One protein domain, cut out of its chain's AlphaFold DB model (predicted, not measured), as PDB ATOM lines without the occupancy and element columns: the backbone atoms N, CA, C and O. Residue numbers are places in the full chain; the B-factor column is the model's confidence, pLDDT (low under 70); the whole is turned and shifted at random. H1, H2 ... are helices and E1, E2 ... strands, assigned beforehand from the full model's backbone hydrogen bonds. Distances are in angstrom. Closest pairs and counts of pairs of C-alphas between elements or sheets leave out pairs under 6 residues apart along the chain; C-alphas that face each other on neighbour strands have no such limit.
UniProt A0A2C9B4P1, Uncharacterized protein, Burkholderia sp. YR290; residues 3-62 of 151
ATOM      1  N   GLN A   3     134.910 133.379 102.108       76.31
ATOM      2  CA  GLN A   3     134.765 133.736 103.520       76.31
ATOM      3  C   GLN A   3     136.095 134.272 104.063       76.31
ATOM      4  O   GLN A   3     137.139 133.640 103.879       76.31
ATOM      5  N   ARG A   4     136.059 135.413 104.758       80.56
ATOM      6  CA  ARG A   4     137.204 135.981 105.484       80.56
ATOM      7  C   ARG A   4     136.794 136.414 106.888       80.56
ATOM      8  O   ARG A   4     135.639 136.751 107.133       80.56
ATOM      9  N   LEU A   5     137.754 136.384 107.806       82.94
ATOM     10  CA  LEU A   5     137.584 136.882 109.168       82.94
ATOM     11  C   LEU A   5     137.993 138.357 109.223       82.94
ATOM     12  O   LEU A   5     139.029 138.731 108.668       82.94
ATOM     13  N   VAL A   6     137.190 139.177 109.893       85.06
ATOM     14  CA  VAL A   6     137.389 140.626 109.998       85.06
ATOM     15  C   VAL A   6     137.293 141.041 111.458       85.06
ATOM     16  O   VAL A   6     136.276 140.795 112.099       85.06
ATOM     17  N   ASP A   7     138.335 141.682 111.975       86.75
ATOM     18  CA  ASP A   7     138.342 142.249 113.320       86.75
ATOM     19  C   ASP A   7     137.660 143.618 113.298       86.75
ATOM     20  O   ASP A   7     138.069 144.495 112.539       86.75
ATOM     21  N   VAL A   8     136.668 143.820 114.160       86.62
ATOM     22  CA  VAL A   8     136.082 145.122 114.484       86.62
ATOM     23  C   VAL A   8     136.725 145.623 115.766       86.62
ATOM     24  O   VAL A   8     136.794 144.905 116.764       86.62
ATOM     25  N   LEU A   9     137.222 146.852 115.733       88.06
ATOM     26  CA  LEU A   9     137.966 147.496 116.800       88.06
ATOM     27  C   LEU A   9     137.267 148.780 117.238       88.06
ATOM     28  O   LEU A   9     136.607 149.435 116.435       88.06
ATOM     29  N   ASN A  10     137.463 149.160 118.497       85.31
ATOM     30  CA  ASN A  10     137.060 150.476 118.991       85.31
ATOM     31  C   ASN A  10     138.033 151.589 118.555       85.31
ATOM     32  O   ASN A  10     139.082 151.336 117.958       85.31
ATOM     33  N   ASP A  11     137.708 152.821 118.940       83.94
ATOM     34  CA  ASP A  11     138.512 154.034 118.743       83.94
ATOM     35  C   ASP A  11     139.943 153.924 119.309       83.94
ATOM     36  O   ASP A  11     140.884 154.546 118.814       83.94
ATOM     37  N   ARG A  12     140.126 153.090 120.336       81.88
ATOM     38  CA  ARG A  12     141.415 152.780 120.974       81.88
ATOM     39  C   ARG A  12     142.207 151.688 120.249       81.88
ATOM     40  O   ARG A  12     143.295 151.339 120.707       81.88
ATOM     41  N   GLY A  13     141.686 151.120 119.161       80.12
ATOM     42  CA  GLY A  13     142.324 150.036 118.411       80.12
ATOM     43  C   GLY A  13     142.323 148.685 119.136       80.12
ATOM     44  O   GLY A  13     143.145 147.822 118.829       80.12
ATOM     45  N   THR A  14     141.431 148.493 120.110       81.94
ATOM     46  CA  THR A  14     141.197 147.198 120.767       81.94
ATOM     47  C   THR A  14     140.179 146.407 119.963       81.94
ATOM     48  O   THR A  14     139.117 146.941 119.656       81.94
ATOM     49  N   VAL A  15     140.484 145.147 119.640       83.75
ATOM     50  CA  VAL A  15     139.536 144.255 118.956       83.75
ATOM     51  C   VAL A  15     138.368 143.965 119.895       83.75
ATOM     52  O   VAL A  15     138.575 143.450 120.990       83.75
ATOM     53  N   LEU A  16     137.167 144.327 119.456       80.94
ATOM     54  CA  LEU A  16     135.907 144.059 120.140       80.94
ATOM     55  C   LEU A  16     135.294 142.737 119.685       80.94
ATOM     56  O   LEU A  16     134.732 142.020 120.501       80.94
ATOM     57  N   HIS A  17     135.376 142.429 118.388       79.38
ATOM     58  CA  HIS A  17     134.823 141.196 117.834       79.38
ATOM     59  C   HIS A  17     135.474 140.825 116.502       79.38
ATOM     60  O   HIS A  17     135.939 141.703 115.777       79.38
ATOM     61  N   THR A  18     135.445 139.541 116.143       85.00
ATOM     62  CA  THR A  18     135.905 139.054 114.836       85.00
ATOM     63  C   THR A  18     134.741 138.419 114.073       85.00
ATOM     64  O   THR A  18     134.324 137.304 114.382       85.00
ATOM     65  N   TYR A  19     134.241 139.102 113.041       79.62
ATOM     66  CA  TYR A  19     133.129 138.624 112.220       79.62
ATOM     67  C   TYR A  19     133.601 137.692 111.092       79.62
ATOM     68  O   TYR A  19     134.533 138.038 110.356       79.62
ATOM     69  N   PRO A  20     132.934 136.542 110.879       83.25
ATOM     70  CA  PRO A  20     133.045 135.795 109.634       83.25
ATOM     71  C   PRO A  20     132.170 136.444 108.555       83.25
ATOM     72  O   PRO A  20     130.944 136.388 108.623       83.25
ATOM     73  N   ILE A  21     132.798 137.041 107.542       81.94
ATOM     74  CA  ILE A  21     132.111 137.691 106.422       81.94
ATOM     75  C   ILE A  21     132.253 136.834 105.167       81.94
ATOM     76  O   ILE A  21     133.367 136.503 104.752       81.94
ATOM     77  N   THR A  22     131.119 136.511 104.546       80.75
ATOM     78  CA  THR A  22     131.052 135.783 103.275       80.75
ATOM     79  C   THR A  22     130.564 136.725 102.182       80.75
ATOM     80  O   THR A  22     129.482 137.295 102.298       80.75
ATOM     81  N   LEU A  23     131.350 136.879 101.116       75.31
ATOM     82  CA  LEU A  23     130.941 137.603  99.912       75.31
ATOM     83  C   LEU A  23     130.674 136.614  98.762       75.31
ATOM     84  O   LEU A  23     131.382 135.608  98.593       75.31
ATOM     85  N   GLY A  24     129.613 136.884  97.995       60.53
ATOM     86  CA  GLY A  24     129.281 136.160  96.764       60.53
ATOM     87  C   GLY A  24     130.278 136.466  95.641       60.53
ATOM     88  O   GLY A  24     130.989 137.459  95.700       60.53
ATOM     89  N   GLU A  25     130.338 135.625  94.607       58.12
ATOM     90  CA  GLU A  25     131.283 135.749  93.470       58.12
ATOM     91  C   GLU A  25     131.058 136.971  92.552       58.12
ATOM     92  O   GLU A  25     131.697 137.080  91.507       58.12
ATOM     93  N   LEU A  26     130.172 137.899  92.925       50.38
ATOM     94  CA  LEU A  26     129.971 139.143  92.192       50.38
ATOM     95  C   LEU A  26     131.060 140.155  92.563       50.38
ATOM     96  O   LEU A  26     130.963 140.848  93.569       50.38
ATOM     97  N   GLU A  27     132.053 140.192  91.676       47.72
ATOM     98  CA  GLU A  27     133.022 141.263  91.432       47.72
ATOM     99  C   GLU A  27     134.051 141.500  92.560       47.72
ATOM    100  O   GLU A  27     133.771 142.013  93.635       47.72
ATOM    101  N   ASP A  28     135.285 141.081  92.258       49.50
ATOM    102  CA  ASP A  28     136.530 141.336  92.987       49.50
ATOM    103  C   ASP A  28     136.606 140.855  94.449       49.50
ATOM    104  O   ASP A  28     136.649 141.620  95.411       49.50
ATOM    105  N   ALA A  29     136.847 139.546  94.610       50.94
ATOM    106  CA  ALA A  29     137.277 138.884  95.855       50.94
ATOM    107  C   ALA A  29     138.601 139.421  96.474       50.94
ATOM    108  O   ALA A  29     139.154 138.810  97.401       50.94
ATOM    109  N   ALA A  30     139.124 140.533  95.954       56.19
ATOM    110  CA  ALA A  30     140.352 141.196  96.358       56.19
ATOM    111  C   ALA A  30     140.125 142.508  97.126       56.19
ATOM    112  O   ALA A  30     141.080 142.981  97.737       56.19
ATOM    113  N   ASP A  31     138.915 143.085  97.133       72.25
ATOM    114  CA  ASP A  31     138.695 144.340  97.857       72.25
ATOM    115  C   ASP A  31     138.458 144.073  99.349       72.25
ATOM    116  O   ASP A  31     137.368 143.719  99.805       72.25
ATOM    117  N   GLU A  32     139.534 144.200 100.120       76.75
ATOM    118  CA  GLU A  32     139.544 144.050 101.577       76.75
ATOM    119  C   GLU A  32     138.544 145.011 102.245       76.75
ATOM    120  O   GLU A  32     137.872 144.637 103.210       76.75
ATOM    121  N   SER A  33     138.339 146.186 101.640       82.31
ATOM    122  CA  SER A  33     137.424 147.231 102.104       82.31
ATOM    123  C   SER A  33     135.963 146.768 102.138       82.31
ATOM    124  O   SER A  33     135.190 147.210 102.989       82.31
ATOM    125  N   LEU A  34     135.563 145.854 101.243       83.38
ATOM    126  CA  LEU A  34     134.201 145.303 101.228       83.38
ATOM    127  C   LEU A  34     133.944 144.408 102.441       83.38
ATOM    128  O   LEU A  34     132.871 144.471 103.045       83.38
ATOM    129  N   TYR A  35     134.930 143.592 102.817       84.44
ATOM    130  CA  TYR A  35     134.836 142.743 104.003       84.44
ATOM    131  C   TYR A  35     134.789 143.591 105.278       84.44
ATOM    132  O   TYR A  35     133.971 143.333 106.161       84.44
ATOM    133  N   GLU A  36     135.612 144.636 105.347       88.69
ATOM    134  CA  GLU A  36     135.634 145.596 106.454       88.69
ATOM    135  C   GLU A  36     134.305 146.339 106.604       88.69
ATOM    136  O   GLU A  36     133.724 146.360 107.690       88.69
ATOM    137  N   SER A  37     133.768 146.868 105.502       85.50
ATOM    138  CA  SER A  37     132.473 147.550 105.493       85.50
ATOM    139  C   SER A  37     131.343 146.634 105.971       85.50
ATOM    140  O   SER A  37     130.534 147.033 106.809       85.50
ATOM    141  N   LYS A  38     131.319 145.378 105.510       84.69
ATOM    142  CA  LYS A  38     130.330 144.386 105.950       84.69
ATOM    143  C   LYS A  38     130.445 144.037 107.430       84.69
ATOM    144  O   LYS A  38     129.422 143.817 108.071       84.69
ATOM    145  N   ALA A  39     131.655 143.995 107.981       86.25
ATOM    146  CA  ALA A  39     131.848 143.749 109.406       86.25
ATOM    147  C   ALA A  39     131.356 144.917 110.274       86.25
ATOM    148  O   ALA A  39     130.756 144.684 111.320       86.25
ATOM    149  N   LEU A  40     131.545 146.164 109.829       86.44
ATOM    150  CA  LEU A  40     130.988 147.341 110.509       86.44
ATOM    151  C   LEU A  40     129.459 147.384 110.425       86.44
ATOM    152  O   LEU A  40     128.795 147.703 111.414       86.44
ATOM    153  N   ASP A  41     128.895 147.016 109.275       81.00
ATOM    154  CA  ASP A  41     127.449 146.886 109.098       81.00
ATOM    155  C   ASP A  41     126.872 145.827 110.051       81.00
ATOM    156  O   ASP A  41     125.895 146.094 110.752       81.00
ATOM    157  N   ALA A  42     127.534 144.671 110.166       79.75
ATOM    158  CA  ALA A  42     127.174 143.624 111.119       79.75
ATOM    159  C   ALA A  42     127.283 144.100 112.579       79.75
ATOM    160  O   ALA A  42     126.365 143.865 113.362       79.75
ATOM    161  N   ALA A  43     128.349 144.823 112.939       81.19
ATOM    162  CA  ALA A  43     128.532 145.380 114.280       81.19
ATOM    163  C   ALA A  43     127.451 146.407 114.655       81.19
ATOM    164  O   ALA A  43     126.976 146.418 115.790       81.19
ATOM    165  N   THR A  44     127.040 147.237 113.693       79.19
ATOM    166  CA  THR A  44     125.966 148.227 113.854       79.19
ATOM    167  C   THR A  44     124.617 147.530 114.035       79.19
ATOM    168  O   THR A  44     123.877 147.827 114.973       79.19
ATOM    169  N   HIS A  45     124.299 146.564 113.170       77.19
ATOM    170  CA  HIS A  45     123.031 145.836 113.227       77.19
ATOM    171  C   HIS A  45     122.902 144.973 114.484       77.19
ATOM    172  O   HIS A  45     121.835 144.962 115.097       77.19
ATOM    173  N   GLY A  46     123.985 144.298 114.877       75.12
ATOM    174  CA  GLY A  46     124.054 143.457 116.072       75.12
ATOM    175  C   GLY A  46     124.208 144.236 117.378       75.12
ATOM    176  O   GLY A  46     124.287 143.615 118.432       75.12
ATOM    177  N   ARG A  47     124.262 145.580 117.336       78.44
ATOM    178  CA  ARG A  47     124.495 146.440 118.511       78.44
ATOM    179  C   ARG A  47     125.695 145.978 119.344       78.44
ATOM    180  O   ARG A  47     125.608 145.847 120.561       78.44
ATOM    181  N   LEU A  48     126.827 145.750 118.674       75.88
ATOM    182  CA  LEU A  48     128.076 145.352 119.336       75.88
ATOM    183  C   LEU A  48     128.527 146.389 120.383       75.88
ATOM    184  O   LEU A  48     129.156 146.038 121.376       75.88
ATOM    185  N   VAL A  49     128.203 147.660 120.145       76.81
ATOM    186  CA  VAL A  49     128.448 148.795 121.041       76.81
ATOM    187  C   VAL A  49     127.221 149.708 121.076       76.81
ATOM    188  O   VAL A  49     126.317 149.576 120.249       76.81
ATOM    189  N   HIS A  50     127.192 150.646 122.024       74.94
ATOM    190  CA  HIS A  50     126.169 151.692 122.071       74.94
ATOM    191  C   HIS A  50     126.270 152.644 120.870       74.94
ATOM    192  O   HIS A  50     127.361 152.874 120.354       74.94
ATOM    193  N   ASP A  51     125.143 153.245 120.473       75.44
ATOM    194  CA  ASP A  51     125.038 154.123 119.298       75.44
ATOM    195  C   ASP A  51     126.080 155.260 119.271       75.44
ATOM    196  O   ASP A  51     126.590 155.606 118.204       75.44
ATOM    197  N   ASP A  52     126.466 155.786 120.439       80.56
ATOM    198  CA  ASP A  52     127.487 156.835 120.582       80.56
ATOM    199  C   ASP A  52     128.911 156.361 120.221       80.56
ATOM    200  O   ASP A  52     129.771 157.165 119.858       80.56
ATOM    201  N   GLU A  53     129.169 155.055 120.299       77.12
ATOM    202  CA  GLU A  53     130.476 154.434 120.062       77.12
ATOM    203  C   GLU A  53     130.607 153.856 118.643       77.12
ATOM    204  O   GLU A  53     131.719 153.566 118.195       77.12
ATOM    205  N   ILE A  54     129.499 153.750 117.894       79.75
ATOM    206  CA  ILE A  54     129.466 153.194 116.527       79.75
ATOM    207  C   ILE A  54     130.372 153.990 115.584       79.75
ATOM    208  O   ILE A  54     131.105 153.409 114.785       79.75
ATOM    209  N   ALA A  55     130.375 155.321 115.697       82.81
ATOM    210  CA  ALA A  55     131.193 156.191 114.850       82.81
ATOM    211  C   ALA A  55     132.708 156.010 115.069       82.81
ATOM    212  O   ALA A  55     133.500 156.394 114.209       82.81
ATOM    213  N   GLY A  56     133.109 155.446 116.214       83.50
ATOM    214  CA  GLY A  56     134.503 155.153 116.547       83.50
ATOM    215  C   GLY A  56     134.966 153.765 116.105       83.50
ATOM    216  O   GLY A  56     136.143 153.443 116.277       83.50
ATOM    217  N   LEU A  57     134.071 152.935 115.559       88.25
ATOM    218  CA  LEU A  57     134.421 151.589 115.131       88.25
ATOM    219  C   LEU A  57     135.267 151.607 113.859       88.25
ATOM    220  O   LEU A  57     134.987 152.312 112.892       88.25
ATOM    221  N   THR A  58     136.285 150.757 113.846       89.81
ATOM    222  CA  THR A  58     137.100 150.482 112.661       89.81
ATOM    223  C   THR A  58     137.132 148.986 112.410       89.81
ATOM    224  O   THR A  58     136.974 148.195 113.335       89.81
ATOM    225  N   ALA A  59     137.302 148.579 111.158       88.69
ATOM    226  CA  ALA A  59     137.432 147.177 110.801       88.69
ATOM    227  C   ALA A  59     138.758 146.945 110.086       88.69
ATOM    228  O   ALA A  59     139.275 147.840 109.422       88.69
ATOM    229  N   ARG A  60     139.316 145.747 110.248       87.81
ATOM    230  CA  ARG A  60     140.471 145.288 109.473       87.81
ATOM    231  C   ARG A  60     140.378 143.797 109.211       87.81
ATOM    232  O   ARG A  60     139.873 143.051 110.053       87.81
ATOM    233  N   LEU A  61     140.946 143.326 108.108       85.44
ATOM    234  CA  LEU A  61     141.105 141.885 107.916       85.44
ATOM    235  C   LEU A  61     141.923 141.245 109.043       85.44
ATOM    236  O   LEU A  61     142.995 141.719 109.428       85.44
ATOM    237  N   HIS A  62     141.416 140.122 109.547       81.19
ATOM    238  CA  HIS A  62     142.087 139.356 110.581       81.19
ATOM    239  C   HIS A  62     143.335 138.685 109.998       81.19
ATOM    240  O   HIS A  62     143.261 137.692 109.269       81.19
TER     241      HIS A  62
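What this domain is: This is residues 3 to 62 of the 151 residues of an uncharacterized protein of Burkholderia sp. YR290 (UniProt A0A2C9B4P1). A three-stranded antiparallel sheet, in the order E2, E1, E3, has the long helix H1 packed over one face, while the other face is bare. The tiny helix H2 sits near one end of the long axis, and the loop of residues 24 to 30 lies near the other. The printed part has 60 residues, running E1, E2, H1, H2, E3, of mixed class. It is compact but elongated, with a radius of gyration of the C-alphas of 11.3 A and spans of 34 by 20 by 15 A.

How they stand to each other: Start at inner strand E1, residues 3 to 9, which forms a hairpin with edge strand E2, residues 15 to 23; N 6 and O 19 are 2.9 A apart, within hydrogen-bond range. On the other side of E1 is edge strand E3, residues 58 to 61, antiparallel at 146 degrees, with N 7 and O 60 at 2.8 A. H1, residues 32 to 45, is on the sheet, giving two layers, a helix on one face of a sheet; its closest C-alphas to E3 are Glu 36 and Ala 59, 5.0 A apart. H2, residues 51 to 54, is not on the sheet and is close to H1 but not clearly touching, with the C-alphas of Thr 44 and Ile 54 closest at 6.6 A. E2, H1, H2 and E3 form a split strand-helix-strand unit, two same-way strands with E1 between them, and its crossover is right-handed. In H1 every O i to N i+4 pair is within hydrogen-bond range; H2 is too short for one.

Where its parts are: Find C-alpha 3 at (134.765, 133.736, 103.520), where E1 begins its 19.4 A. E2 spans 21.9 A, H1 20.3 A, and E3 ends at C-alpha 61, (141.105, 141.885, 107.916).

The domain as a whole: The C-alphas of Glu 25 and Asp 52 are farthest apart, 34.6 A. The printed part has no cut and no long link. Look for pLDDT under 70 at residues 24 to 30.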